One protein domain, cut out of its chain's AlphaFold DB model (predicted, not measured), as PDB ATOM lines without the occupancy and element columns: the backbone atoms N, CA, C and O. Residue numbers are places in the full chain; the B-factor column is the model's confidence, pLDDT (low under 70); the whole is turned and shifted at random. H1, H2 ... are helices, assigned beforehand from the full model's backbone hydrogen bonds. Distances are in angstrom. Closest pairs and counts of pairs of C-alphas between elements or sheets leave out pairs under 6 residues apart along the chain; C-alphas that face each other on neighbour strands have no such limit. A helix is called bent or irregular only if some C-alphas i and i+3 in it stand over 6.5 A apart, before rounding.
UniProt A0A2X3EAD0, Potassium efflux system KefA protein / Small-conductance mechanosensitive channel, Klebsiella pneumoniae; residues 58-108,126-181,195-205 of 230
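This is residues 58 to 108, 126 to 181 and 195 to 205 of the 230 residues of the protein "Potassium efflux system KefA protein / Small-conductance mechanosensitive channel" of Klebsiella pneumoniae (UniProt A0A2X3EAD0). Two long helical rails make an open, slender fork: the bent helix H1 is one rail, and H2 followed by H3, with a corner between them, is the other. H2 crosses the second arm of H1, H1b, at a small angle, while towards the other end the rails spread and the short helix H4 fills the gap between H1a and H3. Residues 126 to 133, in H2, stick out beyond this crossing. The printed part has 118 residues with four named helices, H1, H2, H3 and H4 in chain order, and no named strand; its class is all helix. It is extended, with a radius of gyration of the C-alphas of 23.3 A, and its C-alphas span 75 by 31 by 16 A, a rod.

H1, residues 58 to 107, was assigned as one helix by its hydrogen bonds but is bent: C-alphas 90 and 93 are 6.9 A apart. Its arms, H1a with residues 58 to 90 and H1b with residues 93 to 107, stand at a steep tilt of 41 degrees. H2, residues 126 to 156, touches H1b with its residues 134 to 148 alone; the closest C-alphas, of Ala 99 and Ala 141, are 6.1 A apart. H1b and H2 run opposite ways at a shallow tilt of 34 degrees, only just short of steep. H3, residues 158 to 180, and H2 meet only through their link. H4, residues 195 to 205, touches H1a, which takes part with residues 64 to 75 alone; the closest C-alphas, of Thr 68 and Leu 197, are 5.0 A apart. These two run the same way at a shallow tilt of 19 degrees. H4 also touches H3, opposite ways at a shallow tilt of 10 degrees, with the C-alphas of Ala 169 and Leu 205 the closest at 6.1 A. H1a is apart from both H2 and H3. In H1a, H1b, H2, H3 and H4 every O i to N i+4 pair is within hydrogen-bond range.

H1a begins at C-alpha 58, at (-39.046, -30.207, 18.580), and measures 48.0 A from first to last C-alpha; H1b measures 20.8 A. H2 begins at C-alpha 126, at (12.584, -50.772, 68.577), and measures 44.5 A. H3 measures 31.6 A. H4 measures 15.4 A and ends at C-alpha 205, at (-37.990, -46.777, 40.062).

The two C-alphas farthest apart, of Gln 126 and Asn 181, are 75.7 A apart. Residues 109 to 125 and 182 to 194 are cut out, with gaps of 20.2 A from C-alpha 108 to C-alpha 126 and 9.8 A from C-alpha 181 to C-alpha 195. The link from H2 to H3 is tight, with 1 residue. The mean pLDDT of the printed part is 74.8, and 44 residues are under 70, among them residues 86 to 108 and 126 to 135.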
ATOM      1  N   ASP A  58     -40.407 -29.663  18.564       86.31
ATOM      2  CA  ASP A  58     -39.046 -30.207  18.580       86.31
ATOM      3  C   ASP A  58     -38.329 -29.870  19.887       86.31
ATOM      4  O   ASP A  58     -37.628 -30.711  20.433       86.31
ATOM      5  N   LYS A  59     -38.555 -28.686  20.467       87.25
ATOM      6  CA  LYS A  59     -38.003 -28.347  21.793       87.25
ATOM      7  C   LYS A  59     -38.519 -29.270  22.898       87.25
ATOM      8  O   LYS A  59     -37.757 -29.648  23.784       87.25
ATOM      9  N   LEU A  60     -39.794 -29.660  22.838       87.38
ATOM     10  CA  LEU A  60     -40.371 -30.623  23.781       87.38
ATOM     11  C   LEU A  60     -39.781 -32.025  23.579       87.38
ATOM     12  O   LEU A  60     -39.445 -32.690  24.552       87.38
ATOM     13  N   VAL A  61     -39.582 -32.445  22.327       87.75
ATOM     14  CA  VAL A  61     -38.884 -33.698  21.988       87.75
ATOM     15  C   VAL A  61     -37.436 -33.673  22.486       87.75
ATOM     16  O   VAL A  61     -36.980 -34.629  23.106       87.75
ATOM     17  N   GLN A  62     -36.722 -32.567  22.284       87.50
ATOM     18  CA  GLN A  62     -35.355 -32.365  22.762       87.50
ATOM     19  C   GLN A  62     -35.272 -32.508  24.284       87.50
ATOM     20  O   GLN A  62     -34.381 -33.188  24.797       87.50
ATOM     21  N   GLN A  63     -36.212 -31.891  25.003       89.00
ATOM     22  CA  GLN A  63     -36.308 -31.988  26.455       89.00
ATOM     23  C   GLN A  63     -36.581 -33.428  26.901       89.00
ATOM     24  O   GLN A  63     -35.855 -33.932  27.758       89.00
ATOM     25  N   ASP A  64     -37.573 -34.096  26.306       86.62
ATOM     26  CA  ASP A  64     -37.927 -35.480  26.634       86.62
ATOM     27  C   ASP A  64     -36.723 -36.422  26.427       86.62
ATOM     28  O   ASP A  64     -36.412 -37.239  27.296       86.62
ATOM     29  N   LEU A  65     -35.992 -36.279  25.311       89.56
ATOM     30  CA  LEU A  65     -34.795 -37.076  25.004       89.56
ATOM     31  C   LEU A  65     -33.641 -36.786  25.971       89.56
ATOM     32  O   LEU A  65     -32.973 -37.713  26.429       89.56
ATOM     33  N   THR A  66     -33.430 -35.517  26.325       90.12
ATOM     34  CA  THR A  66     -32.397 -35.119  27.298       90.12
ATOM     35  C   THR A  66     -32.686 -35.727  28.671       90.12
ATOM     36  O   THR A  66     -31.809 -36.329  29.286       90.12
ATOM     37  N   GLN A  67     -33.935 -35.629  29.133       89.25
ATOM     38  CA  GLN A  67     -34.363 -36.212  30.405       89.25
ATOM     39  C   GLN A  67     -34.316 -37.744  30.380       89.25
ATOM     40  O   GLN A  67     -34.002 -38.369  31.394       89.25
ATOM     41  N   THR A  68     -34.595 -38.359  29.228       89.12
ATOM     42  CA  THR A  68     -34.473 -39.810  29.048       89.12
ATOM     43  C   THR A  68     -33.020 -40.244  29.222       89.12
ATOM     44  O   THR A  68     -32.767 -41.144  30.016       89.12
ATOM     45  N   LEU A  69     -32.058 -39.575  28.572       90.00
ATOM     46  CA  LEU A  69     -30.626 -39.865  28.738       90.00
ATOM     47  C   LEU A  69     -30.173 -39.738  30.191       90.00
ATOM     48  O   LEU A  69     -29.529 -40.640  30.713       90.00
ATOM     49  N   GLU A  70     -30.561 -38.656  30.865       91.44
ATOM     50  CA  GLU A  70     -30.225 -38.461  32.278       91.44
ATOM     51  C   GLU A  70     -30.805 -39.583  33.158       91.44
ATOM     52  O   GLU A  70     -30.170 -40.051  34.104       91.44
ATOM     53  N   THR A  71     -32.016 -40.040  32.837       87.19
ATOM     54  CA  THR A  71     -32.674 -41.146  33.542       87.19
ATOM     55  C   THR A  71     -31.949 -42.472  33.299       87.19
ATOM     56  O   THR A  71     -31.747 -43.229  34.249       87.19
ATOM     57  N   LEU A  72     -31.512 -42.741  32.065       89.50
ATOM     58  CA  LEU A  72     -30.710 -43.919  31.718       89.50
ATOM     59  C   LEU A  72     -29.360 -43.918  32.451       89.50
ATOM     60  O   LEU A  72     -29.004 -44.923  33.068       89.50
ATOM     61  N   ASP A  73     -28.667 -42.778  32.482       89.62
ATOM     62  CA  ASP A  73     -27.393 -42.619  33.200       89.62
ATOM     63  C   ASP A  73     -27.569 -42.877  34.710       89.62
ATOM     64  O   ASP A  73     -26.757 -43.552  35.350       89.62
ATOM     65  N   LYS A  74     -28.678 -42.404  35.296       87.56
ATOM     66  CA  LYS A  74     -29.033 -42.686  36.698       87.56
ATOM     67  C   LYS A  74     -29.281 -44.174  36.952       87.56
ATOM     68  O   LYS A  74     -28.854 -44.677  37.989       87.56
ATOM     69  N   ILE A  75     -29.948 -44.880  36.034       86.00
ATOM     70  CA  ILE A  75     -30.182 -46.329  36.151       86.00
ATOM     71  C   ILE A  75     -28.851 -47.082  36.197       86.00
ATOM     72  O   ILE A  75     -28.660 -47.934  37.066       86.00
ATOM     73  N   GLU A  76     -27.934 -46.776  35.280       86.44
ATOM     74  CA  GLU A  76     -26.629 -47.438  35.215       86.44
ATOM     75  C   GLU A  76     -25.807 -47.180  36.482       86.44
ATOM     76  O   GLU A  76     -25.283 -48.116  37.094       86.44
ATOM     77  N   ARG A  77     -25.790 -45.928  36.945       84.56
ATOM     78  CA  ARG A  77     -25.127 -45.548  38.190       84.56
ATOM     79  C   ARG A  77     -25.669 -46.317  39.395       84.56
ATOM     80  O   ARG A  77     -24.884 -46.903  40.134       84.56
ATOM     81  N   ILE A  78     -26.991 -46.366  39.572       81.25
ATOM     82  CA  ILE A  78     -27.625 -47.076  40.697       81.25
ATOM     83  C   ILE A  78     -27.318 -48.573  40.645       81.25
ATOM     84  O   ILE A  78     -27.045 -49.178  41.683       81.25
ATOM     85  N   LYS A  79     -27.313 -49.184  39.454       80.81
ATOM     86  CA  LYS A  79     -26.930 -50.594  39.289       80.81
ATOM     87  C   LYS A  79     -25.484 -50.841  39.723       80.81
ATOM     88  O   LYS A  79     -25.230 -51.792  40.460       80.81
ATOM     89  N   SER A  80     -24.557 -49.975  39.311       79.62
ATOM     90  CA  SER A  80     -23.147 -50.062  39.703       79.62
ATOM     91  C   SER A  80     -22.955 -49.873  41.212       79.62
ATOM     92  O   SER A  80     -22.320 -50.705  41.860       79.62
ATOM     93  N   GLU A  81     -23.537 -48.818  41.791       77.12
ATOM     94  CA  GLU A  81     -23.469 -48.537  43.233       77.12
ATOM     95  C   GLU A  81     -24.065 -49.695  44.052       77.12
ATOM     96  O   GLU A  81     -23.472 -50.131  45.038       77.12
ATOM     97  N   THR A  82     -25.184 -50.270  43.600       75.69
ATOM     98  CA  THR A  82     -25.800 -51.451  44.225       75.69
ATOM     99  C   THR A  82     -24.867 -52.659  44.198       75.69
ATOM    100  O   THR A  82     -24.740 -53.360  45.204       75.69
ATOM    101  N   ALA A  83     -24.217 -52.936  43.065       76.00
ATOM    102  CA  ALA A  83     -23.300 -54.067  42.941       76.00
ATOM    103  C   ALA A  83     -22.096 -53.921  43.885       76.00
ATOM    104  O   ALA A  83     -21.738 -54.871  44.584       76.00
ATOM    105  N   GLN A  84     -21.528 -52.715  43.967       69.81
ATOM    106  CA  GLN A  84     -20.437 -52.406  44.892       69.81
ATOM    107  C   GLN A  84     -20.871 -52.540  46.354       69.81
ATOM    108  O   GLN A  84     -20.165 -53.163  47.148       69.81
ATOM    109  N   LEU A  85     -22.042 -52.010  46.714       71.06
ATOM    110  CA  LEU A  85     -22.560 -52.098  48.078       71.06
ATOM    111  C   LEU A  85     -22.807 -53.554  48.493       71.06
ATOM    112  O   LEU A  85     -22.420 -53.950  49.589       71.06
ATOM    113  N   ARG A  86     -23.375 -54.380  47.605       67.44
ATOM    114  CA  ARG A  86     -23.552 -55.824  47.849       67.44
ATOM    115  C   ARG A  86     -22.231 -56.519  48.134       67.44
ATOM    116  O   ARG A  86     -22.142 -57.275  49.095       67.44
ATOM    117  N   GLN A  87     -21.207 -56.227  47.339       67.25
ATOM    118  CA  GLN A  87     -19.877 -56.784  47.550       67.25
ATOM    119  C   GLN A  87     -19.299 -56.369  48.912       67.25
ATOM    120  O   GLN A  87     -18.710 -57.195  49.607       67.25
ATOM    121  N   GLN A  88     -19.489 -55.112  49.322       57.72
ATOM    122  CA  GLN A  88     -19.049 -54.641  50.637       57.72
ATOM    123  C   GLN A  88     -19.794 -55.344  51.779       57.72
ATOM    124  O   GLN A  88     -19.150 -55.793  52.725       57.72
ATOM    125  N   VAL A  89     -21.117 -55.505  51.670       64.81
ATOM    126  CA  VAL A  89     -21.946 -56.205  52.668       64.81
ATOM    127  C   VAL A  89     -21.571 -57.685  52.776       64.81
ATOM    128  O   VAL A  89     -21.484 -58.207  53.883       64.81
ATOM    129  N   GLU A  90     -21.289 -58.366  51.663       64.12
ATOM    130  CA  GLU A  90     -20.851 -59.770  51.682       64.12
ATOM    131  C   GLU A  90     -19.458 -59.943  52.308       64.12
ATOM    132  O   GLU A  90     -19.196 -60.942  52.978       64.12
ATOM    133  N   GLN A  91     -18.571 -58.958  52.146       59.06
ATOM    134  CA  GLN A  91     -17.232 -58.977  52.740       59.06
ATOM    135  C   GLN A  91     -17.201 -58.512  54.202       59.06
ATOM    136  O   GLN A  91     -16.258 -58.853  54.921       59.06
ATOM    137  N   ALA A  92     -18.199 -57.749  54.659       54.72
ATOM    138  CA  ALA A  92     -18.206 -57.140  55.989       54.72
ATOM    139  C   ALA A  92     -18.066 -58.160  57.142       54.72
ATOM    140  O   ALA A  92     -17.220 -57.938  58.007       54.72
ATOM    141  N   PRO A  93     -18.765 -59.317  57.162       51.56
ATOM    142  CA  PRO A  93     -18.610 -60.300  58.239       51.56
ATOM    143  C   PRO A  93     -17.213 -60.927  58.302       51.56
ATOM    144  O   PRO A  93     -16.701 -61.188  59.389       51.56
ATOM    145  N   ALA A  94     -16.589 -61.179  57.148       64.44
ATOM    146  CA  ALA A  94     -15.246 -61.750  57.086       64.44
ATOM    147  C   ALA A  94     -14.201 -60.749  57.589       64.44
ATOM    148  O   ALA A  94     -13.362 -61.103  58.416       64.44
ATOM    149  N   LYS A  95     -14.306 -59.485  57.161       57.38
ATOM    150  CA  LYS A  95     -13.425 -58.417  57.642       57.38
ATOM    151  C   LYS A  95     -13.629 -58.124  59.129       57.38
ATOM    152  O   LYS A  95     -12.652 -57.904  59.833       57.38
ATOM    153  N   LEU A  96     -14.862 -58.201  59.634       55.69
ATOM    154  CA  LEU A  96     -15.143 -58.080  61.066       55.69
ATOM    155  C   LEU A  96     -14.483 -59.206  61.865       55.69
ATOM    156  O   LEU A  96     -13.846 -58.931  62.876       55.69
ATOM    157  N   ARG A  97     -14.588 -60.465  61.416       58.88
ATOM    158  CA  ARG A  97     -13.887 -61.587  62.068       58.88
ATOM    159  C   ARG A  97     -12.380 -61.374  62.073       58.88
ATOM    160  O   ARG A  97     -11.767 -61.545  63.117       58.88
ATOM    161  N   GLN A  98     -11.816 -60.937  60.949       58.75
ATOM    162  CA  GLN A  98     -10.393 -60.630  60.842       58.75
ATOM    163  C   GLN A  98      -9.978 -59.504  61.801       58.75
ATOM    164  O   GLN A  98      -8.952 -59.618  62.465       58.75
ATOM    165  N   ALA A  99     -10.778 -58.442  61.920       52.56
ATOM    166  CA  ALA A  99     -10.524 -57.346  62.853       52.56
ATOM    167  C   ALA A  99     -10.597 -57.811  64.320       52.56
ATOM    168  O   ALA A  99      -9.719 -57.478  65.113       52.56
ATOM    169  N   VAL A 100     -11.593 -58.632  64.673       57.00
ATOM    170  CA  VAL A 100     -11.731 -59.225  66.017       57.00
ATOM    171  C   VAL A 100     -10.573 -60.174  66.333       57.00
ATOM    172  O   VAL A 100     -10.036 -60.137  67.433       57.00
ATOM    173  N   GLU A 101     -10.152 -60.999  65.378       62.56
ATOM    174  CA  GLU A 101      -9.012 -61.906  65.531       62.56
ATOM    175  C   GLU A 101      -7.696 -61.137  65.684       62.56
ATOM    176  O   GLU A 101      -6.891 -61.456  66.552       62.56
ATOM    177  N   SER A 102      -7.515 -60.063  64.912       59.53
ATOM    178  CA  SER A 102      -6.350 -59.177  65.025       59.53
ATOM    179  C   SER A 102      -6.302 -58.511  66.403       59.53
ATOM    180  O   SER A 102      -5.250 -58.488  67.037       59.53
ATOM    181  N   LEU A 103      -7.452 -58.050  66.908       55.53
ATOM    182  CA  LEU A 103      -7.582 -57.493  68.254       55.53
ATOM    183  C   LEU A 103      -7.289 -58.538  69.343       55.53
ATOM    184  O   LEU A 103      -6.581 -58.240  70.302       55.53
ATOM    185  N   ASN A 104      -7.793 -59.764  69.190       60.56
ATOM    186  CA  ASN A 104      -7.516 -60.854  70.122       60.56
ATOM    187  C   ASN A 104      -6.025 -61.210  70.131       60.56
ATOM    188  O   ASN A 104      -5.461 -61.344  71.208       60.56
ATOM    189  N   ASN A 105      -5.364 -61.263  68.972       65.62
ATOM    190  CA  ASN A 105      -3.920 -61.510  68.871       65.62
ATOM    191  C   ASN A 105      -3.081 -60.387  69.505       65.62
ATOM    192  O   ASN A 105      -2.021 -60.643  70.068       65.62
ATOM    193  N   LEU A 106      -3.552 -59.139  69.427       61.00
ATOM    194  CA  LEU A 106      -2.948 -57.996  70.117       61.00
ATOM    195  C   LEU A 106      -3.164 -58.056  71.640       61.00
ATOM    196  O   LEU A 106      -2.305 -57.605  72.394       61.00
ATOM    197  N   SER A 107      -4.297 -58.598  72.094       59.59
ATOM    198  CA  SER A 107      -4.613 -58.767  73.517       59.59
ATOM    199  C   SER A 107      -3.944 -59.999  74.136       59.59
ATOM    200  O   SER A 107      -3.665 -59.993  75.334       59.59
ATOM    201  N   ASP A 108      -3.699 -61.044  73.347       62.62
ATOM    202  CA  ASP A 108      -3.128 -62.326  73.765       62.62
ATOM    203  C   ASP A 108      -1.602 -62.326  73.591       62.62
ATOM    204  O   ASP A 108      -1.015 -63.189  72.945       62.62
ATOM    205  N   GLN A 126      13.406 -49.685  69.123       49.03
ATOM    206  CA  GLN A 126      12.584 -50.772  68.577       49.03
ATOM    207  C   GLN A 126      11.331 -51.007  69.427       49.03
ATOM    208  O   GLN A 126      10.275 -51.295  68.875       49.03
ATOM    209  N   LEU A 127      11.434 -50.847  70.749       52.84
ATOM    210  CA  LEU A 127      10.286 -50.872  71.658       52.84
ATOM    211  C   LEU A 127       9.331 -49.699  71.391       52.84
ATOM    212  O   LEU A 127       8.140 -49.934  71.218       52.84
ATOM    213  N   GLU A 128       9.844 -48.472  71.270       54.81
ATOM    214  CA  GLU A 128       9.058 -47.282  70.906       54.81
ATOM    215  C   GLU A 128       8.345 -47.468  69.563       54.81
ATOM    216  O   GLU A 128       7.135 -47.278  69.479       54.81
ATOM    217  N   SER A 129       9.063 -47.939  68.537       62.34
ATOM    218  CA  SER A 129       8.473 -48.233  67.226       62.34
ATOM    219  C   SER A 129       7.347 -49.263  67.309       62.34
ATOM    220  O   SER A 129       6.357 -49.141  66.594       62.34
ATOM    221  N   ARG A 130       7.491 -50.280  68.163       60.94
ATOM    222  CA  ARG A 130       6.486 -51.333  68.326       60.94
ATOM    223  C   ARG A 130       5.254 -50.824  69.073       60.94
ATOM    224  O   ARG A 130       4.149 -51.187  68.704       60.94
ATOM    225  N   VAL A 131       5.435 -49.944  70.059       66.12
ATOM    226  CA  VAL A 131       4.328 -49.264  70.750       66.12
ATOM    227  C   VAL A 131       3.556 -48.362  69.788       66.12
ATOM    228  O   VAL A 131       2.331 -48.414  69.783       66.12
ATOM    229  N   THR A 132       4.242 -47.582  68.946       66.62
ATOM    230  CA  THR A 132       3.578 -46.760  67.921       66.62
ATOM    231  C   THR A 132       2.795 -47.624  66.937       66.62
ATOM    232  O   THR A 132       1.622 -47.356  66.711       66.62
ATOM    233  N   GLN A 133       3.391 -48.716  66.446       66.50
ATOM    234  CA  GLN A 133       2.716 -49.666  65.558       66.50
ATOM    235  C   GLN A 133       1.448 -50.252  66.204       66.50
ATOM    236  O   GLN A 133       0.387 -50.254  65.593       66.50
ATOM    237  N   THR A 134       1.530 -50.688  67.467       65.00
ATOM    238  CA  THR A 134       0.377 -51.207  68.219       65.00
ATOM    239  C   THR A 134      -0.715 -50.153  68.414       65.00
ATOM    240  O   THR A 134      -1.898 -50.491  68.374       65.00
ATOM    241  N   LEU A 135      -0.352 -48.885  68.637       67.94
ATOM    242  CA  LEU A 135      -1.318 -47.790  68.764       67.94
ATOM    243  C   LEU A 135      -2.019 -47.491  67.435       67.94
ATOM    244  O   LEU A 135      -3.236 -47.305  67.432       67.94
ATOM    245  N   ASP A 136      -1.279 -47.504  66.327       70.81
ATOM    246  CA  ASP A 136      -1.836 -47.322  64.985       70.81
ATOM    247  C   ASP A 136      -2.784 -48.478  64.626       70.81
ATOM    248  O   ASP A 136      -3.910 -48.251  64.177       70.81
ATOM    249  N   ASP A 137      -2.377 -49.720  64.895       67.81
ATOM    250  CA  ASP A 137      -3.198 -50.914  64.668       67.81
ATOM    251  C   ASP A 137      -4.478 -50.888  65.520       67.81
ATOM    252  O   ASP A 137      -5.568 -51.187  65.025       67.81
ATOM    253  N   LEU A 138      -4.380 -50.465  66.786       68.88
ATOM    254  CA  LEU A 138      -5.534 -50.301  67.671       68.88
ATOM    255  C   LEU A 138      -6.486 -49.214  67.163       68.88
ATOM    256  O   LEU A 138      -7.704 -49.408  67.172       68.88
ATOM    257  N   GLN A 139      -5.953 -48.076  66.718       71.88
ATOM    258  CA  GLN A 139      -6.766 -46.990  66.184       71.88
ATOM    259  C   GLN A 139      -7.496 -47.420  64.906       71.88
ATOM    260  O   GLN A 139      -8.691 -47.148  64.759       71.88
ATOM    261  N   ASN A 140      -6.821 -48.153  64.022       73.06
ATOM    262  CA  ASN A 140      -7.431 -48.733  62.828       73.06
ATOM    263  C   ASN A 140      -8.544 -49.726  63.189       73.06
ATOM    264  O   ASN A 140      -9.658 -49.600  62.686       73.06
ATOM    265  N   ALA A 141      -8.298 -50.639  64.133       65.75
ATOM    266  CA  ALA A 141      -9.304 -51.600  64.585       65.75
ATOM    267  C   ALA A 141     -10.538 -50.921  65.215       65.75
ATOM    268  O   ALA A 141     -11.669 -51.361  65.000       65.75
ATOM    269  N   GLN A 142     -10.354 -49.829  65.964       67.38
ATOM    270  CA  GLN A 142     -11.463 -49.052  66.529       67.38
ATOM    271  C   GLN A 142     -12.285 -48.335  65.451       67.38
ATOM    272  O   GLN A 142     -13.517 -48.348  65.512       67.38
ATOM    273  N   ASN A 143     -11.620 -47.751  64.450       73.31
ATOM    274  CA  ASN A 143     -12.288 -47.122  63.308       73.31
ATOM    275  C   ASN A 143     -13.094 -48.146  62.496       73.31
ATOM    276  O   ASN A 143     -14.244 -47.884  62.124       73.31
ATOM    277  N   ASP A 144     -12.529 -49.332  62.284       71.69
ATOM    278  CA  ASP A 144     -13.202 -50.439  61.609       71.69
ATOM    279  C   ASP A 144     -14.429 -50.904  62.399       71.69
ATOM    280  O   ASP A 144     -15.511 -51.058  61.834       71.69
ATOM    281  N   LEU A 145     -14.317 -51.053  63.723       68.12
ATOM    282  CA  LEU A 145     -15.433 -51.472  64.574       68.12
ATOM    283  C   LEU A 145     -16.566 -50.437  64.600       68.12
ATOM    284  O   LEU A 145     -17.737 -50.813  64.514       68.12
ATOM    285  N   ALA A 146     -16.245 -49.142  64.650       71.88
ATOM    286  CA  ALA A 146     -17.233 -48.070  64.520       71.88
ATOM    287  C   ALA A 146     -17.931 -48.097  63.145       71.88
ATOM    288  O   ALA A 146     -19.157 -47.947  63.051       71.88
ATOM    289  N   THR A 147     -17.168 -48.357  62.081       74.25
ATOM    290  CA  THR A 147     -17.688 -48.503  60.714       74.25
ATOM    291  C   THR A 147     -18.615 -49.716  60.595       74.25
ATOM    292  O   THR A 147     -19.717 -49.603  60.062       74.25
ATOM    293  N   TYR A 148     -18.244 -50.873  61.145       73.12
ATOM    294  CA  TYR A 148     -19.108 -52.055  61.111       73.12
ATOM    295  C   TYR A 148     -20.344 -51.909  61.997       73.12
ATOM    296  O   TYR A 148     -21.421 -52.358  61.612       73.12
ATOM    297  N   ASN A 149     -20.230 -51.257  63.156       70.50
ATOM    298  CA  ASN A 149     -21.371 -51.001  64.032       70.50
ATOM    299  C   ASN A 149     -22.420 -50.127  63.327       70.50
ATOM    300  O   ASN A 149     -23.595 -50.488  63.267       70.50
ATOM    301  N   SER A 150     -21.986 -49.038  62.691       74.75
ATOM    302  CA  SER A 150     -22.879 -48.179  61.903       74.75
ATOM    303  C   SER A 150     -23.501 -48.909  60.703       74.75
ATOM    304  O   SER A 150     -24.697 -48.748  60.443       74.75
ATOM    305  N   GLN A 151     -22.753 -49.785  60.020       72.19
ATOM    306  CA  GLN A 151     -23.310 -50.666  58.983       72.19
ATOM    307  C   GLN A 151     -24.356 -51.641  59.543       72.19
ATOM    308  O   GLN A 151     -25.410 -51.822  58.937       72.19
ATOM    309  N   LEU A 152     -24.119 -52.230  60.714       68.69
ATOM    310  CA  LEU A 152     -25.042 -53.168  61.353       68.69
ATOM    311  C   LEU A 152     -26.339 -52.479  61.801       68.69
ATOM    312  O   LEU A 152     -27.421 -53.007  61.559       68.69
ATOM    313  N   VAL A 153     -26.257 -51.266  62.354       73.06
ATOM    314  CA  VAL A 153     -27.435 -50.429  62.652       73.06
ATOM    315  C   VAL A 153     -28.200 -50.075  61.369       73.06
ATOM    316  O   VAL A 153     -29.433 -50.108  61.333       73.06
ATOM    317  N   SER A 154     -27.486 -49.783  60.277       69.88
ATOM    318  CA  SER A 154     -28.097 -49.542  58.965       69.88
ATOM    319  C   SER A 154     -28.842 -50.778  58.438       69.88
ATOM    320  O   SER A 154     -29.948 -50.624  57.915       69.88
ATOM    321  N   LEU A 155     -28.286 -51.983  58.623       69.25
ATOM    322  CA  LEU A 155     -28.933 -53.262  58.293       69.25
ATOM    323  C   LEU A 155     -30.161 -53.531  59.182       69.25
ATOM    324  O   LEU A 155     -31.191 -53.983  58.693       69.25
ATOM    325  N   GLN A 156     -30.096 -53.209  60.478       65.81
ATOM    326  CA  GLN A 156     -31.226 -53.374  61.407       65.81
ATOM    327  C   GLN A 156     -32.410 -52.459  61.074       65.81
ATOM    328  O   GLN A 156     -33.561 -52.864  61.198       65.81
ATOM    329  N   THR A 157     -32.133 -51.237  60.617       74.38
ATOM    330  CA  THR A 157     -33.153 -50.250  60.211       74.38
ATOM    331  C   THR A 157     -33.529 -50.352  58.729       74.38
ATOM    332  O   THR A 157     -34.351 -49.586  58.222       74.38
ATOM    333  N   GLN A 158     -32.928 -51.294  58.002       69.69
ATOM    334  CA  GLN A 158     -33.183 -51.513  56.584       69.69
ATOM    335  C   GLN A 158     -34.643 -51.895  56.288       69.69
ATOM    336  O   GLN A 158     -35.207 -51.272  55.392       69.69
ATOM    337  N   PRO A 159     -35.314 -52.797  57.037       71.31
ATOM    338  CA  PRO A 159     -36.678 -53.226  56.715       71.31
ATOM    339  C   PRO A 159     -37.695 -52.077  56.663       71.31
ATOM    340  O   PRO A 159     -38.498 -52.007  55.734       71.31
ATOM    341  N   GLU A 160     -37.634 -51.136  57.609       76.06
ATOM    342  CA  GLU A 160     -38.549 -49.986  57.632       76.06
ATOM    343  C   GLU A 160     -38.276 -49.007  56.486       76.06
ATOM    344  O   GLU A 160     -39.204 -48.497  55.849       76.06
ATOM    345  N   ARG A 161     -36.998 -48.756  56.168       75.25
ATOM    346  CA  ARG A 161     -36.623 -47.899  55.031       75.25
ATOM    347  C   ARG A 161     -37.030 -48.527  53.700       75.25
ATOM    348  O   ARG A 161     -37.552 -47.832  52.831       75.25
ATOM    349  N   VAL A 162     -36.854 -49.841  53.572       73.06
ATOM    350  CA  VAL A 162     -37.283 -50.648  52.423       73.06
ATOM    351  C   VAL A 162     -38.797 -50.563  52.241       73.06
ATOM    352  O   VAL A 162     -39.259 -50.296  51.132       73.06
ATOM    353  N   GLN A 163     -39.570 -50.740  53.314       75.06
ATOM    354  CA  GLN A 163     -41.029 -50.705  53.257       75.06
ATOM    355  C   GLN A 163     -41.550 -49.336  52.798       75.06
ATOM    356  O   GLN A 163     -42.384 -49.267  51.895       75.06
ATOM    357  N   ASN A 164     -41.008 -48.249  53.355       78.44
ATOM    358  CA  ASN A 164     -41.380 -46.888  52.967       78.44
ATOM    359  C   ASN A 164     -40.972 -46.560  51.519       78.44
ATOM    360  O   ASN A 164     -41.764 -45.992  50.766       78.44
ATOM    361  N   ALA A 165     -39.762 -46.946  51.100       80.75
ATOM    362  CA  ALA A 165     -39.297 -46.744  49.729       80.75
ATOM    363  C   ALA A 165     -40.145 -47.529  48.717       80.75
ATOM    364  O   ALA A 165     -40.574 -46.965  47.711       80.75
ATOM    365  N   MET A 166     -40.452 -48.799  49.006       81.12
ATOM    366  CA  MET A 166     -41.306 -49.633  48.155       81.12
ATOM    367  C   MET A 166     -42.730 -49.092  48.054       81.12
ATOM    368  O   MET A 166     -43.290 -49.071  46.960       81.12
ATOM    369  N   PHE A 167     -43.315 -48.621  49.158       85.00
ATOM    370  CA  PHE A 167     -44.651 -48.029  49.140       85.00
ATOM    371  C   PHE A 167     -44.709 -46.787  48.239       85.00
ATOM    372  O   PHE A 167     -45.552 -46.713  47.343       85.00
ATOM    373  N   ASN A 168     -43.765 -45.858  48.412       85.19
ATOM    374  CA  ASN A 168     -43.685 -44.640  47.603       85.19
ATOM    375  C   ASN A 168     -43.424 -44.949  46.119       85.19
ATOM    376  O   ASN A 168     -44.116 -44.427  45.243       85.19
ATOM    377  N   ALA A 169     -42.474 -45.841  45.827       84.75
ATOM    378  CA  ALA A 169     -42.173 -46.259  44.462       84.75
ATOM    379  C   ALA A 169     -43.369 -46.965  43.806       84.75
ATOM    380  O   ALA A 169     -43.682 -46.689  42.654       84.75
ATOM    381  N   SER A 170     -44.090 -47.820  44.539       84.12
ATOM    382  CA  SER A 170     -45.295 -48.490  44.038       84.12
ATOM    383  C   SER A 170     -46.389 -47.492  43.652       84.12
ATOM    384  O   SER A 170     -47.028 -47.667  42.614       84.12
ATOM    385  N   GLN A 171     -46.600 -46.429  44.438       87.19
ATOM    386  CA  GLN A 171     -47.558 -45.375  44.081       87.19
ATOM    387  C   GLN A 171     -47.147 -44.645  42.796       87.19
ATOM    388  O   GLN A 171     -47.966 -44.468  41.892       87.19
ATOM    389  N   GLN A 172     -45.873 -44.269  42.676       87.12
ATOM    390  CA  GLN A 172     -45.355 -43.600  41.479       87.12
ATOM    391  C   GLN A 172     -45.416 -44.507  40.243       87.12
ATOM    392  O   GLN A 172     -45.835 -44.074  39.172       87.12
ATOM    393  N   LEU A 173     -45.090 -45.793  40.392       87.12
ATOM    394  CA  LEU A 173     -45.201 -46.791  39.328       87.12
ATOM    395  C   LEU A 173     -46.647 -46.960  38.848       87.12
ATOM    396  O   LEU A 173     -46.872 -47.106  37.646       87.12
ATOM    397  N   GLN A 174     -47.629 -46.918  39.754       85.44
ATOM    398  CA  GLN A 174     -49.047 -46.939  39.386       85.44
ATOM    399  C   GLN A 174     -49.445 -45.684  38.607       85.44
ATOM    400  O   GLN A 174     -50.106 -45.800  37.577       85.44
ATOM    401  N   GLN A 175     -49.001 -44.499  39.033       86.00
ATOM    402  CA  GLN A 175     -49.251 -43.252  38.302       86.00
ATOM    403  C   GLN A 175     -48.641 -43.289  36.896       86.00
ATOM    404  O   GLN A 175     -49.332 -42.998  35.921       86.00
ATOM    405  N   ILE A 176     -47.378 -43.711  36.769       86.50
ATOM    406  CA  ILE A 176     -46.702 -43.857  35.474       86.50
ATOM    407  C   ILE A 176     -47.443 -44.864  34.591       86.50
ATOM    408  O   ILE A 176     -47.675 -44.589  33.417       86.50
ATOM    409  N   ARG A 177     -47.872 -46.002  35.148       84.69
ATOM    410  CA  ARG A 177     -48.641 -47.016  34.413       84.69
ATOM    411  C   ARG A 177     -49.991 -46.477  33.937       84.69
ATOM    412  O   ARG A 177     -50.362 -46.731  32.799       84.69
ATOM    413  N   ASN A 178     -50.699 -45.714  34.768       84.12
ATOM    414  CA  ASN A 178     -51.978 -45.104  34.397       84.12
ATOM    415  C   ASN A 178     -51.813 -44.078  33.268       84.12
ATOM    416  O   ASN A 178     -52.639 -44.037  32.360       84.12
ATOM    417  N   ARG A 179     -50.720 -43.301  33.289       82.06
ATOM    418  CA  ARG A 179     -50.374 -42.369  32.206       82.06
ATOM    419  C   ARG A 179     -50.010 -43.112  30.923       82.06
ATOM    420  O   ARG A 179     -50.570 -42.815  29.879       82.06
ATOM    421  N   LEU A 180     -49.137 -44.120  31.004       81.81
ATOM    422  CA  LEU A 180     -48.741 -44.941  29.851       81.81
ATOM    423  C   LEU A 180     -49.925 -45.670  29.200       81.81
ATOM    424  O   LEU A 180     -49.959 -45.803  27.982       81.81
ATOM    425  N   ASN A 181     -50.898 -46.116  29.996       79.81
ATOM    426  CA  ASN A 181     -52.088 -46.810  29.506       79.81
ATOM    427  C   ASN A 181     -53.166 -45.866  28.947       79.81
ATOM    428  O   ASN A 181     -54.181 -46.352  28.448       79.81
ATOM    429  N   GLN A 195     -43.601 -41.142  26.069       86.00
ATOM    430  CA  GLN A 195     -43.792 -42.551  26.433       86.00
ATOM    431  C   GLN A 195     -42.459 -43.203  26.811       86.00
ATOM    432  O   GLN A 195     -42.369 -43.850  27.852       86.00
ATOM    433  N   VAL A 196     -41.420 -42.967  26.007       86.69
ATOM    434  CA  VAL A 196     -40.055 -43.439  26.276       86.69
ATOM    435  C   VAL A 196     -39.524 -42.890  27.602       86.69
ATOM    436  O   VAL A 196     -39.013 -43.652  28.422       86.69
ATOM    437  N   LEU A 197     -39.704 -41.593  27.868       87.38
ATOM    438  CA  LEU A 197     -39.312 -40.985  29.140       87.38
ATOM    439  C   LEU A 197     -40.022 -41.647  30.332       87.38
ATOM    440  O   LEU A 197     -39.389 -41.965  31.337       87.38
ATOM    441  N   LEU A 198     -41.333 -41.883  30.228       88.19
ATOM    442  CA  LEU A 198     -42.113 -42.549  31.277       88.19
ATOM    443  C   LEU A 198     -41.670 -44.006  31.492       88.19
ATOM    444  O   LEU A 198     -41.610 -44.465  32.632       88.19
ATOM    445  N   GLN A 199     -41.314 -44.725  30.426       87.25
ATOM    446  CA  GLN A 199     -40.738 -46.072  30.514       87.25
ATOM    447  C   GLN A 199     -39.356 -46.056  31.183       87.25
ATOM    448  O   GLN A 199     -39.087 -46.884  32.055       87.25
ATOM    449  N   ALA A 200     -38.503 -45.079  30.860       86.69
ATOM    450  CA  ALA A 200     -37.216 -44.902  31.525       86.69
ATOM    451  C   ALA A 200     -37.389 -44.590  33.023       86.69
ATOM    452  O   ALA A 200     -36.720 -45.190  33.862       86.69
ATOM    453  N   GLN A 201     -38.339 -43.723  33.388       87.25
ATOM    454  CA  GLN A 201     -38.657 -43.434  34.794       87.25
ATOM    455  C   GLN A 201     -39.182 -44.669  35.535       87.25
ATOM    456  O   GLN A 201     -38.801 -44.912  36.680       87.25
ATOM    457  N   GLN A 202     -40.013 -45.487  34.883       87.44
ATOM    458  CA  GLN A 202     -40.464 -46.764  35.434       87.44
ATOM    459  C   GLN A 202     -39.280 -47.695  35.731       87.44
ATOM    460  O   GLN A 202     -39.203 -48.270  36.817       87.44
ATOM    461  N   ALA A 203     -38.344 -47.828  34.790       86.69
ATOM    462  CA  ALA A 203     -37.149 -48.646  34.972       86.69
ATOM    463  C   ALA A 203     -36.228 -48.106  36.076       86.69
ATOM    464  O   ALA A 203     -35.673 -48.896  36.835       86.69
ATOM    465  N   LEU A 204     -36.115 -46.783  36.215       86.62
ATOM    466  CA  LEU A 204     -35.388 -46.146  37.313       86.62
ATOM    467  C   LEU A 204     -35.989 -46.502  38.674       86.62
ATOM    468  O   LEU A 204     -35.254 -46.903  39.576       86.62
ATOM    469  N   LEU A 205     -37.311 -46.401  38.821       87.06
ATOM    470  CA  LEU A 205     -37.990 -46.777  40.062       87.06
ATOM    471  C   LEU A 205     -37.828 -48.267  40.364       87.06
ATOM    472  O   LEU A 205     -37.532 -48.624  41.500       87.06
TER     473      LEU A 205